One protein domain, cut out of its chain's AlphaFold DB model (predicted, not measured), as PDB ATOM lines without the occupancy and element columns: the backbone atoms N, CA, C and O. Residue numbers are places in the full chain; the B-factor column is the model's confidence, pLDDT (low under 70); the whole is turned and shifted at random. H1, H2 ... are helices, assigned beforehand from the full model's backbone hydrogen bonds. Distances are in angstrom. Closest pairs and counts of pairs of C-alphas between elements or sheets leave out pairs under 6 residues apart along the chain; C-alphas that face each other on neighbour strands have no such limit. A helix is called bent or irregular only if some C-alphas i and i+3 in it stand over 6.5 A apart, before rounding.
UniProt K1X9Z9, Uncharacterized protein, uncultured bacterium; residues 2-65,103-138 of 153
ATOM      1  N   LEU A   2     238.692 279.097 190.806       91.38
ATOM      2  CA  LEU A   2     238.412 279.868 189.570       91.38
ATOM      3  C   LEU A   2     238.666 281.386 189.667       91.38
ATOM      4  O   LEU A   2     239.240 281.982 188.764       91.38
ATOM      5  N   ARG A   3     238.311 282.016 190.798       93.12
ATOM      6  CA  ARG A   3     238.580 283.451 191.010       93.12
ATOM      7  C   ARG A   3     240.071 283.789 190.945       93.12
ATOM      8  O   ARG A   3     240.424 284.811 190.377       93.12
ATOM      9  N   ARG A   4     240.926 282.916 191.489       90.88
ATOM     10  CA  ARG A   4     242.383 283.082 191.459       90.88
ATOM     11  C   ARG A   4     242.888 283.104 190.013       90.88
ATOM     12  O   ARG A   4     243.518 284.078 189.626       90.88
ATOM     13  N   LEU A   5     242.489 282.111 189.207       90.06
ATOM     14  CA  LEU A   5     242.806 282.048 187.774       90.06
ATOM     15  C   LEU A   5     242.399 283.332 187.045       90.06
ATOM     16  O   LEU A   5     243.217 283.928 186.347       90.06
ATOM     17  N   ARG A   6     241.167 283.805 187.265       92.62
ATOM     18  CA  ARG A   6     240.678 285.055 186.675       92.62
ATOM     19  C   ARG A   6     241.516 286.270 187.089       92.62
ATOM     20  O   ARG A   6     241.784 287.130 186.256       92.62
ATOM     21  N   TYR A   7     241.903 286.384 188.359       93.12
ATOM     22  CA  TYR A   7     242.657 287.541 188.853       93.12
ATOM     23  C   TYR A   7     244.100 287.574 188.347       93.12
ATOM     24  O   TYR A   7     244.552 288.639 187.914       93.12
ATOM     25  N   GLU A   8     244.774 286.424 188.380       91.56
ATOM     26  CA  GLU A   8     246.180 286.269 187.998       91.56
ATOM     27  C   GLU A   8     246.358 286.364 186.479       91.56
ATOM     28  O   GLU A   8     247.182 287.136 186.000       91.56
ATOM     29  N   THR A   9     245.527 285.661 185.706       92.38
ATOM     30  CA  THR A   9     245.723 285.530 184.250       92.38
ATOM     31  C   THR A   9     244.829 286.446 183.422       92.38
ATOM     32  O   THR A   9     245.105 286.679 182.250       92.38
ATOM     33  N   GLY A  10     243.740 286.970 183.991       93.62
ATOM     34  CA  GLY A  10     242.718 287.704 183.238       93.62
ATOM     35  C   GLY A  10     241.799 286.823 182.381       93.62
ATOM     36  O   GLY A  10     240.985 287.362 181.631       93.62
ATOM     37  N   CYS A  11     241.893 285.491 182.475       93.06
ATOM     38  CA  CYS A  11     241.028 284.588 181.719       93.06
ATOM     39  C   CYS A  11     239.565 284.623 182.198       93.06
ATOM     40  O   CYS A  11     239.260 284.912 183.361       93.06
ATOM     41  N   PHE A  12     238.643 284.298 181.289       94.81
ATOM     42  CA  PHE A  12     237.270 283.960 181.652       94.81
ATOM     43  C   PHE A  12     237.226 282.514 182.155       94.81
ATOM     44  O   PHE A  12     237.769 281.612 181.522       94.81
ATOM     45  N   THR A  13     236.567 282.294 183.290       93.94
ATOM     46  CA  THR A  13     236.418 280.970 183.902       93.94
ATOM     47  C   THR A  13     234.987 280.766 184.359       93.94
ATOM     48  O   THR A  13     234.438 281.632 185.047       93.94
ATOM     49  N   CYS A  14     234.428 279.597 184.085       94.88
ATOM     50  CA  CYS A  14     233.132 279.177 184.594       94.88
ATOM     51  C   CYS A  14     233.097 277.659 184.759       94.88
ATOM     52  O   CYS A  14     233.917 276.941 184.189       94.88
ATOM     53  N   TRP A  15     232.109 277.189 185.509       92.25
ATOM     54  CA  TRP A  15     231.644 275.814 185.413       92.25
ATOM     55  C   TRP A  15     230.292 275.829 184.728       92.25
ATOM     56  O   TRP A  15     229.414 276.602 185.112       92.25
ATOM     57  N   TYR A  16     230.151 274.994 183.707       91.19
ATOM     58  CA  TYR A  16     228.846 274.656 183.180       91.19
ATOM     59  C   TYR A  16     228.304 273.517 184.036       91.19
ATOM     60  O   TYR A  16     228.884 272.434 184.063       91.19
ATOM     61  N   MET A  17     227.247 273.795 184.794       89.81
ATOM     62  CA  MET A  17     226.500 272.740 185.467       89.81
ATOM     63  C   MET A  17     225.559 272.150 184.429       89.81
ATOM     64  O   MET A  17     224.694 272.866 183.925       89.81
ATOM     65  N   THR A  18     225.764 270.882 184.086       86.56
ATOM     66  CA  THR A  18     224.858 270.172 183.185       86.56
ATOM     67  C   THR A  18     223.446 270.165 183.774       86.56
ATOM     68  O   THR A  18     223.300 270.187 185.001       86.56
ATOM     69  N   PRO A  19     222.392 270.164 182.940       87.38
ATOM     70  CA  PRO A  19     221.032 270.050 183.439       87.38
ATOM     71  C   PRO A  19     220.843 268.670 184.076       87.38
ATOM     72  O   PRO A  19     220.638 267.691 183.374       87.38
ATOM     73  N   THR A  20     221.002 268.569 185.391       86.12
ATOM     74  CA  THR A  20     220.896 267.321 186.158       86.12
ATOM     75  C   THR A  20     220.349 267.609 187.552       86.12
ATOM     76  O   THR A  20     220.364 268.764 187.993       86.12
ATOM     77  N   GLU A  21     219.859 266.581 188.243       85.00
ATOM     78  CA  GLU A  21     219.392 266.655 189.634       85.00
ATOM     79  C   GLU A  21     218.377 267.801 189.858       85.00
ATOM     80  O   GLU A  21     217.311 267.847 189.255       85.00
ATOM     81  N   ARG A  22     218.721 268.796 190.693       85.44
ATOM     82  CA  ARG A  22     217.899 269.984 190.986       85.44
ATOM     83  C   ARG A  22     217.921 271.049 189.870       85.44
ATOM     84  O   ARG A  22     217.272 272.092 190.007       85.44
ATOM     85  N   LYS A  23     218.705 270.875 188.801       87.00
ATOM     86  CA  LYS A  23     218.948 271.868 187.730       87.00
ATOM     87  C   LYS A  23     218.310 271.465 186.402       87.00
ATOM     88  O   LYS A  23     218.939 271.501 185.352       87.00
ATOM     89  N   LEU A  24     217.027 271.122 186.440       87.50
ATOM     90  CA  LEU A  24     216.303 270.594 185.280       87.50
ATOM     91  C   LEU A  24     215.780 271.657 184.311       87.50
ATOM     92  O   LEU A  24     215.165 271.295 183.324       87.50
ATOM     93  N   GLN A  25     215.987 272.956 184.541       89.94
ATOM     94  CA  GLN A  25     215.265 274.025 183.828       89.94
ATOM     95  C   GLN A  25     215.369 273.936 182.298       89.94
ATOM     96  O   GLN A  25     214.429 274.293 181.596       89.94
ATOM     97  N   VAL A  26     216.506 273.461 181.783       92.56
ATOM     98  CA  VAL A  26     216.732 273.290 180.341       92.56
ATOM     99  C   VAL A  26     215.946 272.100 179.784       92.56
ATOM    100  O   VAL A  26     215.532 272.148 178.638       92.56
ATOM    101  N   VAL A  27     215.713 271.055 180.576       93.44
ATOM    102  CA  VAL A  27     215.256 269.727 180.120       93.44
ATOM    103  C   VAL A  27     213.988 269.231 180.830       93.44
ATOM    104  O   VAL A  27     213.591 268.085 180.660       93.44
ATOM    105  N   GLN A  28     213.354 270.071 181.647       91.50
ATOM    106  CA  GLN A  28     212.261 269.690 182.547       91.50
ATOM    107  C   GLN A  28     211.033 269.136 181.813       91.50
ATOM    108  O   GLN A  28     210.298 268.327 182.360       91.50
ATOM    109  N   ASP A  29     210.801 269.582 180.585       94.19
ATOM    110  CA  ASP A  29     209.723 269.148 179.697       94.19
ATOM    111  C   ASP A  29     209.899 267.724 179.147       94.19
ATOM    112  O   ASP A  29     208.957 267.184 178.571       94.19
ATOM    113  N   ILE A  30     211.080 267.120 179.309       95.31
ATOM    114  CA  ILE A  30     211.379 265.763 178.832       95.31
ATOM    115  C   ILE A  30     210.989 264.703 179.874       95.31
ATOM    116  O   ILE A  30     210.612 263.592 179.495       95.31
ATOM    117  N   PHE A  31     211.077 265.040 181.163       93.50
ATOM    118  CA  PHE A  31     211.029 264.073 182.262       93.50
ATOM    119  C   PHE A  31     209.762 264.201 183.109       93.50
ATOM    120  O   PHE A  31     209.245 265.296 183.346       93.50
ATOM    121  N   GLU A  32     209.267 263.061 183.581       93.44
ATOM    122  CA  GLU A  32     208.088 262.966 184.443       93.44
ATOM    123  C   GLU A  32     208.466 263.173 185.917       93.44
ATOM    124  O   GLU A  32     207.765 263.853 186.679       93.44
ATOM    125  N   GLU A  33     209.609 262.619 186.306       88.06
ATOM    126  CA  GLU A  33     210.225 262.727 187.611       88.06
ATOM    127  C   GLU A  33     210.741 264.150 187.836       88.06
ATOM    128  O   GLU A  33     211.721 264.615 187.255       88.06
ATOM    129  N   LYS A  34     210.054 264.880 188.718       72.69
ATOM    130  CA  LYS A  34     210.372 266.288 189.001       72.69
ATOM    131  C   LYS A  34     211.548 266.473 189.957       72.69
ATOM    132  O   LYS A  34     212.128 267.556 189.985       72.69
ATOM    133  N   ILE A  35     211.830 265.468 190.783       69.38
ATOM    134  CA  ILE A  35     212.900 265.471 191.782       69.38
ATOM    135  C   ILE A  35     213.543 264.086 191.735       69.38
ATOM    136  O   ILE A  35     213.059 263.157 192.370       69.38
ATOM    137  N   ALA A  36     214.613 263.981 190.957       71.62
ATOM    138  CA  ALA A  36     215.541 262.861 190.962       71.62
ATOM    139  C   ALA A  36     216.894 263.374 191.455       71.62
ATOM    140  O   ALA A  36     217.203 264.559 191.284       71.62
ATOM    141  N   TRP A  37     217.710 262.501 192.036       88.25
ATOM    142  CA  TRP A  37     219.079 262.854 192.413       88.25
ATOM    143  C   TRP A  37     220.098 261.961 191.729       88.25
ATOM    144  O   TRP A  37     220.980 262.463 191.049       88.25
ATOM    145  N   HIS A  38     219.971 260.644 191.855       92.88
ATOM    146  CA  HIS A  38     220.963 259.744 191.284       92.88
ATOM    147  C   HIS A  38     220.323 258.455 190.788       92.88
ATOM    148  O   HIS A  38     219.455 257.893 191.442       92.88
ATOM    149  N   SER A  39     220.731 257.989 189.616       93.88
ATOM    150  CA  SER A  39     220.238 256.796 188.927       93.88
ATOM    151  C   SER A  39     218.711 256.747 188.751       93.88
ATOM    152  O   SER A  39     218.133 255.670 188.658       93.88
ATOM    153  N   GLY A  40     218.050 257.910 188.714       93.81
ATOM    154  CA  GLY A  40     216.619 258.041 188.426       93.81
ATOM    155  C   GLY A  40     216.320 258.071 186.926       93.81
ATOM    156  O   GLY A  40     217.112 257.598 186.101       93.81
ATOM    157  N   GLU A  41     215.193 258.679 186.557       95.81
ATOM    158  CA  GLU A  41     214.689 258.697 185.180       95.81
ATOM    159  C   GLU A  41     215.713 259.260 184.183       95.81
ATOM    160  O   GLU A  41     215.963 258.665 183.131       95.81
ATOM    161  N   MET A  42     216.317 260.409 184.507       95.12
ATOM    162  CA  MET A  42     217.231 261.118 183.609       95.12
ATOM    163  C   MET A  42     218.500 260.317 183.321       95.12
ATOM    164  O   MET A  42     218.823 260.099 182.157       95.12
ATOM    165  N   GLU A  43     219.226 259.896 184.360       94.94
ATOM    166  CA  GLU A  43     220.509 259.198 184.191       94.94
ATOM    167  C   GLU A  43     220.316 257.821 183.551       94.94
ATOM    168  O   GLU A  43     221.133 257.394 182.734       94.94
ATOM    169  N   THR A  44     219.194 257.157 183.838       96.88
ATOM    170  CA  THR A  44     218.823 255.917 183.151       96.88
ATOM    171  C   THR A  44     218.540 256.178 181.673       96.88
ATOM    172  O   THR A  44     219.059 255.470 180.812       96.88
ATOM    173  N   SER A  45     217.783 257.234 181.354       97.12
ATOM    174  CA  SER A  45     217.478 257.618 179.970       97.12
ATOM    175  C   SER A  45     218.741 257.927 179.164       97.12
ATOM    176  O   SER A  45     218.900 257.429 178.049       97.12
ATOM    177  N   THR A  46     219.665 258.720 179.714       96.88
ATOM    178  CA  THR A  46     220.919 259.078 179.030       96.88
ATOM    179  C   THR A  46     221.869 257.888 178.909       96.88
ATOM    180  O   THR A  46     222.530 257.753 177.880       96.88
ATOM    181  N   SER A  47     221.888 256.982 179.891       97.62
ATOM    182  CA  SER A  47     222.656 255.732 179.811       97.62
ATOM    183  C   SER A  47     222.116 254.805 178.721       97.62
ATOM    184  O   SER A  47     222.897 254.311 177.911       97.62
ATOM    185  N   LEU A  48     220.789 254.641 178.625       98.38
ATOM    186  CA  LEU A  48     220.135 253.886 177.547       98.38
ATOM    187  C   LEU A  48     220.424 254.490 176.164       98.38
ATOM    188  O   LEU A  48     220.663 253.761 175.207       98.38
ATOM    189  N   ALA A  49     220.409 255.819 176.046       98.25
ATOM    190  CA  ALA A  49     220.723 256.500 174.792       98.25
ATOM    191  C   ALA A  49     222.193 256.360 174.381       98.25
ATOM    192  O   ALA A  49     222.481 256.241 173.191       98.25
ATOM    193  N   ASN A  50     223.115 256.351 175.344       98.06
ATOM    194  CA  ASN A  50     224.538 256.170 175.077       98.06
ATOM    195  C   ASN A  50     224.887 254.714 174.728       98.06
ATOM    196  O   ASN A  50     225.528 254.467 173.708       98.06
ATOM    197  N   ASP A  51     224.497 253.762 175.579       98.12
ATOM    198  CA  ASP A  51     224.751 252.333 175.386       98.12
ATOM    199  C   ASP A  51     223.798 251.479 176.243       98.12
ATOM    200  O   ASP A  51     224.029 251.248 177.432       98.12
ATOM    201  N   GLU A  52     222.747 250.949 175.614       97.69
ATOM    202  CA  GLU A  52     221.748 250.085 176.262       97.69
ATOM    203  C   GLU A  52     222.363 248.847 176.936       97.69
ATOM    204  O   GLU A  52     221.816 248.352 177.919       97.69
ATOM    205  N   SER A  53     223.515 248.356 176.460       97.69
ATOM    206  CA  SER A  53     224.158 247.166 177.034       97.69
ATOM    207  C   SER A  53     224.703 247.392 178.447       97.69
ATOM    208  O   SER A  53     224.941 246.425 179.176       97.69
ATOM    209  N   THR A  54     224.862 248.657 178.847       96.25
ATOM    210  CA  THR A  54     225.333 249.056 180.180       96.25
ATOM    211  C   THR A  54     224.209 249.194 181.206       96.25
ATOM    212  O   THR A  54     224.483 249.341 182.398       96.25
ATOM    213  N   VAL A  55     222.945 249.116 180.775       97.38
ATOM    214  CA  VAL A  55     221.774 249.318 181.635       97.38
ATOM    215  C   VAL A  55     221.099 247.980 181.923       97.38
ATOM    216  O   VAL A  55     220.447 247.377 181.073       97.38
ATOM    217  N   HIS A  56     221.235 247.512 183.162       96.88
ATOM    218  CA  HIS A  56     220.676 246.242 183.625       96.88
ATOM    219  C   HIS A  56     219.409 246.476 184.455       96.88
ATOM    220  O   HIS A  56     219.448 246.453 185.685       96.88
ATOM    221  N   MET A  57     218.283 246.725 183.778       96.56
ATOM    222  CA  MET A  57     217.000 247.032 184.434       96.56
ATOM    223  C   MET A  57     216.465 245.899 185.320       96.56
ATOM    224  O   MET A  57     215.674 246.154 186.221       96.56
ATOM    225  N   ASP A  58     216.920 244.660 185.121       97.00
ATOM    226  CA  ASP A  58     216.632 243.522 186.004       97.00
ATOM    227  C   ASP A  58     217.202 243.692 187.423       97.00
ATOM    228  O   ASP A  58     216.765 243.004 188.344       97.00
ATOM    229  N   ARG A  59     218.162 244.608 187.600       95.19
ATOM    230  CA  ARG A  59     218.819 244.923 188.877       95.19
ATOM    231  C   ARG A  59     218.392 246.271 189.450       95.19
ATOM    232  O   ARG A  59     218.914 246.673 190.484       95.19
ATOM    233  N   ALA A  60     217.531 246.997 188.743       95.62
ATOM    234  CA  ALA A  60     217.144 248.342 189.121       95.62
ATOM    235  C   ALA A  60     216.118 248.317 190.260       95.62
ATOM    236  O   ALA A  60     215.191 247.506 190.266       95.62
ATOM    237  N   HIS A  61     216.253 249.260 191.186       95.38
ATOM    238  CA  HIS A  61     215.313 249.470 192.280       95.38
ATOM    239  C   HIS A  61     214.932 250.942 192.359       95.38
ATOM    240  O   HIS A  61     215.750 251.826 192.108       95.38
ATOM    241  N   VAL A  62     213.678 251.195 192.728       94.31
ATOM    242  CA  VAL A  62     213.208 252.543 193.039       94.31
ATOM    243  C   VAL A  62     213.527 252.828 194.494       94.31
ATOM    244  O   VAL A  62     213.118 252.074 195.377       94.31
ATOM    245  N   HIS A  63     214.192 253.947 194.737       93.50
ATOM    246  CA  HIS A  63     214.623 254.353 196.068       93.50
ATOM    247  C   HIS A  63     214.354 255.836 196.280       93.50
ATOM    248  O   HIS A  63     214.362 256.635 195.340       93.50
ATOM    249  N   LYS A  64     214.085 256.213 197.529       91.81
ATOM    250  CA  LYS A  64     213.828 257.601 197.918       91.81
ATOM    251  C   LYS A  64     214.682 257.945 199.118       91.81
ATOM    252  O   LYS A  64     214.710 257.197 200.088       91.81
ATOM    253  N   ALA A  65     215.313 259.113 199.063       93.12
ATOM    254  CA  ALA A  65     216.072 259.606 200.194       93.12
ATOM    255  C   ALA A  65     215.151 259.857 201.398       93.12
ATOM    256  O   ALA A  65     214.021 260.330 201.251       93.12
ATOM    257  N   GLU A 103     219.223 253.170 201.030       90.81
ATOM    258  CA  GLU A 103     219.776 251.818 201.103       90.81
ATOM    259  C   GLU A 103     220.756 251.513 199.959       90.81
ATOM    260  O   GLU A 103     221.766 250.836 200.159       90.81
ATOM    261  N   GLU A 104     220.473 252.030 198.763       91.06
ATOM    262  CA  GLU A 104     221.312 251.906 197.571       91.06
ATOM    263  C   GLU A 104     221.577 253.280 196.954       91.06
ATOM    264  O   GLU A 104     220.907 254.256 197.263       91.06
ATOM    265  N   ALA A 105     222.544 253.364 196.038       90.00
ATOM    266  CA  ALA A 105     222.932 254.641 195.442       90.00
ATOM    267  C   ALA A 105     221.808 255.338 194.645       90.00
ATOM    268  O   ALA A 105     221.871 256.542 194.390       90.00
ATOM    269  N   THR A 106     220.787 254.588 194.227       93.62
ATOM    270  CA  THR A 106     219.656 255.131 193.481       93.62
ATOM    271  C   THR A 106     218.792 256.016 194.374       93.62
ATOM    272  O   THR A 106     218.432 255.656 195.482       93.62
ATOM    273  N   ILE A 107     218.430 257.191 193.879       94.19
ATOM    274  CA  ILE A 107     217.504 258.144 194.484       94.19
ATOM    275  C   ILE A 107     216.666 258.705 193.331       94.19
ATOM    276  O   ILE A 107     217.032 259.702 192.694       94.19
ATOM    277  N   GLY A 108     215.562 258.016 193.052       93.81
ATOM    278  CA  GLY A 108     214.671 258.256 191.922       93.81
ATOM    279  C   GLY A 108     214.077 256.960 191.363       93.81
ATOM    280  O   GLY A 108     214.249 255.881 191.940       93.81
ATOM    281  N   ASP A 109     213.374 257.079 190.240       95.56
ATOM    282  CA  ASP A 109     212.716 255.976 189.541       95.56
ATOM    283  C   ASP A 109     213.359 255.700 188.164       95.56
ATOM    284  O   ASP A 109     213.031 256.357 187.168       95.56
ATOM    285  N   PRO A 110     214.264 254.706 188.063       96.31
ATOM    286  CA  PRO A 110     214.886 254.338 186.793       96.31
ATOM    287  C   PRO A 110     213.894 253.754 185.775       96.31
ATOM    288  O   PRO A 110     214.154 253.807 184.573       96.31
ATOM    289  N   PHE A 111     212.743 253.217 186.201       97.19
ATOM    290  CA  PHE A 111     211.779 252.574 185.296       97.19
ATOM    291  C   PHE A 111     211.004 253.569 184.426       97.19
ATOM    292  O   PHE A 111     210.395 253.169 183.433       97.19
ATOM    293  N   LEU A 112     211.055 254.860 184.756       96.88
ATOM    294  CA  LEU A 112     210.534 255.935 183.907       96.88
ATOM    295  C   LEU A 112     211.473 256.268 182.737       96.88
ATOM    296  O   LEU A 112     211.077 256.979 181.803       96.88
ATOM    297  N   GLY A 113     212.720 255.787 182.802       96.56
ATOM    298  CA  GLY A 113     213.765 256.101 181.845       96.56
ATOM    299  C   GLY A 113     213.541 255.434 180.492       96.56
ATOM    300  O   GLY A 113     213.209 254.253 180.401       96.56
ATOM    301  N   THR A 114     213.759 256.186 179.414       98.06
ATOM    302  CA  THR A 114     213.701 255.649 178.051       98.06
ATOM    303  C   THR A 114     214.835 256.199 177.201       98.06
ATOM    304  O   THR A 114     215.297 257.325 177.390       98.06
ATOM    305  N   LYS A 115     215.257 255.417 176.204       98.44
ATOM    306  CA  LYS A 115     216.250 255.849 175.217       98.44
ATOM    307  C   LYS A 115     215.857 257.156 174.521       98.44
ATOM    308  O   LYS A 115     216.668 258.068 174.436       98.44
ATOM    309  N   GLU A 116     214.598 257.273 174.102       98.50
ATOM    310  CA  GLU A 116     214.083 258.471 173.424       98.50
ATOM    311  C   GLU A 116     214.213 259.732 174.297       98.50
ATOM    312  O   GLU A 116     214.593 260.798 173.807       98.50
ATOM    313  N   LYS A 117     213.924 259.630 175.603       97.94
ATOM    314  CA  LYS A 117     214.118 260.743 176.545       97.94
ATOM    315  C   LYS A 117     215.600 261.130 176.638       97.94
ATOM    316  O   LYS A 117     215.917 262.318 176.673       97.94
ATOM    317  N   GLY A 118     216.504 260.150 176.624       97.62
ATOM    318  CA  GLY A 118     217.951 260.372 176.650       97.62
ATOM    319  C   GLY A 118     218.486 261.046 175.385       97.62
ATOM    320  O   GLY A 118     219.281 261.977 175.476       97.62
ATOM    321  N   GLU A 119     218.007 260.644 174.210       98.56
ATOM    322  CA  GLU A 119     218.362 261.279 172.934       98.56
ATOM    323  C   GLU A 119     217.906 262.749 172.907       98.56
ATOM    324  O   GLU A 119     218.715 263.643 172.656       98.56
ATOM    325  N   LYS A 120     216.654 263.029 173.308       98.12
ATOM    326  CA  LYS A 120     216.141 264.408 173.444       98.12
ATOM    327  C   LYS A 120     216.946 265.237 174.443       98.12
ATOM    328  O   LYS A 120     217.141 266.437 174.240       98.12
ATOM    329  N   TYR A 121     217.397 264.615 175.532       97.06
ATOM    330  CA  TYR A 121     218.263 265.268 176.505       97.06
ATOM    331  C   TYR A 121     219.597 265.682 175.884       97.06
ATOM    332  O   TYR A 121     220.038 266.811 176.120       97.06
ATOM    333  N   PHE A 122     220.238 264.797 175.111       97.38
ATOM    334  CA  PHE A 122     221.515 265.096 174.463       97.38
ATOM    335  C   PHE A 122     221.387 266.257 173.487       97.38
ATOM    336  O   PHE A 122     222.184 267.190 173.579       97.38
ATOM    337  N   ASP A 123     220.354 266.264 172.645       97.44
ATOM    338  CA  ASP A 123     220.092 267.373 171.726       97.44
ATOM    339  C   ASP A 123     219.937 268.689 172.502       97.44
ATOM    340  O   ASP A 123     220.741 269.610 172.357       97.44
ATOM    341  N   LYS A 124     218.986 268.749 173.441       96.81
ATOM    342  CA  LYS A 124     218.653 269.994 174.148       96.81
ATOM    343  C   LYS A 124     219.782 270.515 175.043       96.81
ATOM    344  O   LYS A 124     220.000 271.726 175.138       96.81
ATOM    345  N   SER A 125     220.505 269.619 175.712       95.75
ATOM    346  CA  SER A 125     221.630 269.994 176.577       95.75
ATOM    347  C   SER A 125     222.853 270.411 175.762       95.75
ATOM    348  O   SER A 125     223.553 271.350 176.150       95.75
ATOM    349  N   SER A 126     223.108 269.750 174.627       96.00
ATOM    350  CA  SER A 126     224.215 270.109 173.738       96.00
ATOM    351  C   SER A 126     223.979 271.452 173.050       96.00
ATOM    352  O   SER A 126     224.893 272.279 173.054       96.00
ATOM    353  N   ASP A 127     222.755 271.731 172.593       97.00
ATOM    354  CA  ASP A 127     222.356 273.036 172.058       97.00
ATOM    355  C   ASP A 127     222.565 274.139 173.101       97.00
ATOM    356  O   ASP A 127     223.215 275.151 172.833       97.00
ATOM    357  N   ASN A 128     222.114 273.913 174.340       96.88
ATOM    358  CA  ASN A 128     222.294 274.878 175.420       96.88
ATOM    359  C   ASN A 128     223.775 275.185 175.709       96.88
ATOM    360  O   ASN A 128     224.145 276.349 175.895       96.88
ATOM    361  N   LEU A 129     224.631 274.158 175.740       96.56
ATOM    362  CA  LEU A 129     226.070 274.332 175.933       96.56
ATOM    363  C   LEU A 129     226.730 275.026 174.733       96.56
ATOM    364  O   LEU A 129     227.589 275.894 174.922       96.56
ATOM    365  N   ALA A 130     226.343 274.668 173.509       97.38
ATOM    366  CA  ALA A 130     226.863 275.266 172.284       97.38
ATOM    367  C   ALA A 130     226.520 276.761 172.203       97.38
ATOM    368  O   ALA A 130     227.404 277.580 171.932       97.38
ATOM    369  N   ASP A 131     225.280 277.130 172.520       97.50
ATOM    370  CA  ASP A 131     224.824 278.519 172.573       97.50
ATOM    371  C   ASP A 131     225.566 279.316 173.646       97.50
ATOM    372  O   ASP A 131     226.089 280.400 173.368       97.50
ATOM    373  N   PHE A 132     225.719 278.753 174.850       97.06
ATOM    374  CA  PHE A 132     226.532 279.370 175.897       97.06
ATOM    375  C   PHE A 132     227.976 279.594 175.430       97.06
ATOM    376  O   PHE A 132     228.519 280.691 175.582       97.06
ATOM    377  N   ALA A 133     228.603 278.590 174.811       97.19
ATOM    378  CA  ALA A 133     229.958 278.707 174.282       97.19
ATOM    379  C   ALA A 133     230.059 279.781 173.185       97.19
ATOM    380  O   ALA A 133     231.062 280.495 173.109       97.19
ATOM    381  N   ASN A 134     229.030 279.932 172.349       98.38
ATOM    382  CA  ASN A 134     228.974 280.970 171.324       98.38
ATOM    383  C   ASN A 134     228.859 282.380 171.918       98.38
ATOM    384  O   ASN A 134     229.497 283.296 171.397       98.38
ATOM    385  N   GLU A 135     228.139 282.564 173.025       97.88
ATOM    386  CA  GLU A 135     228.138 283.836 173.760       97.88
ATOM    387  C   GLU A 135     229.479 284.107 174.452       97.88
ATOM    388  O   GLU A 135     230.002 285.220 174.379       97.88
ATOM    389  N   VAL A 136     230.102 283.087 175.053       97.12
ATOM    390  CA  VAL A 136     231.417 283.226 175.705       97.12
ATOM    391  C   VAL A 136     232.489 283.706 174.725       97.12
ATOM    392  O   VAL A 136     233.303 284.555 175.087       97.12
ATOM    393  N   LYS A 137     232.467 283.245 173.467       96.88
ATOM    394  CA  LYS A 137     233.402 283.696 172.416       96.88
ATOM    395  C   LYS A 137     233.346 285.206 172.151       96.88
ATOM    396  O   LYS A 137     234.313 285.757 171.630       96.88
ATOM    397  N   LYS A 138     232.240 285.879 172.487       97.62
ATOM    398  CA  LYS A 138     232.062 287.329 172.294       97.62
ATOM    399  C   LYS A 138     232.627 288.155 173.451       97.62
ATOM    400  O   LYS A 138     232.756 289.371 173.329       97.62
TER     401      LYS A 138
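Overview. This is residues 2 to 65 and 103 to 138 of the 153 residues of an uncharacterized protein of uncultured bacterium (UniProt K1X9Z9). One long straight helix, H3, runs along most of the longest axis, and the shorter H2 crosses it at its first-residue end, within a loose head of loops made by residues 19 to 40, 55 to 65 and 103 to 114. From that head the stretch of residues 10 to 18 reaches back alongside H3, and at its far end the small helix H1 makes a tip of its own, toward the same end of the long axis as the last residues of H3. The printed part has 100 residues, with three named helices in the order H1, H2, H3 and no named strand. The class is all helix, though under half of the residues, 44, are in named elements. The whole is loose, with a radius of gyration of the C-alphas of 16.5 A, and elongated, spanning 51 by 29 by 25 A.

Arrangement. H1, residues 2 to 9, touches no helix: it is apart from H2, residues 41 to 54, and from H3, residues 115 to 136. H2 and H3 touch, with 23 pairs of C-alphas within 8 A. Their closest C-alphas, those of Thr 46 and Gly 118, are 4.0 A apart. H3 touches H2 with residues 115 to 122 alone. The lines of H2 and H3 stand at 72 degrees, only just about perpendicular, and the line of H2 is a rough one. Every backbone O i to N i+4 pair is within hydrogen-bond range in H1 and H3; in H2, 7 of 10 are.

Along the chain. H1 begins at C-alpha 2, at (238.412, 279.868, 189.570), and ends at Thr 9; it measures 10.7 A from first to last C-alpha. H2 runs from Glu 41, with its C-alpha at (214.689, 258.697, 185.180), to Thr 54, over 15.2 A. It is irregular: C-alphas 50 and 53 are 9.2 A apart. H3, the longest helix, begins at Lys 115 and ends at Val 136, with C-alpha 136 at (231.417, 283.226, 175.705); it measures 31.3 A.

Size, cuts and confidence. The two C-alphas farthest apart, those of Glu 8 and Asp 58, are 52.0 A from each other, while the first and last printed C-alphas, of Leu 2 and Lys 138, are 19.9 A apart. H1 and H2 are joined by a long link, residues 10 to 40. The link from H2 to H3 is across the cut: residues 66 to 102 are not printed, and C-alphas 65 and 103 stand 8.7 A apart. Residues 103 to 114, before H3, have no named element. The mean pLDDT of the printed part is 93.7, and one printed residue, Ile 35, is under 70.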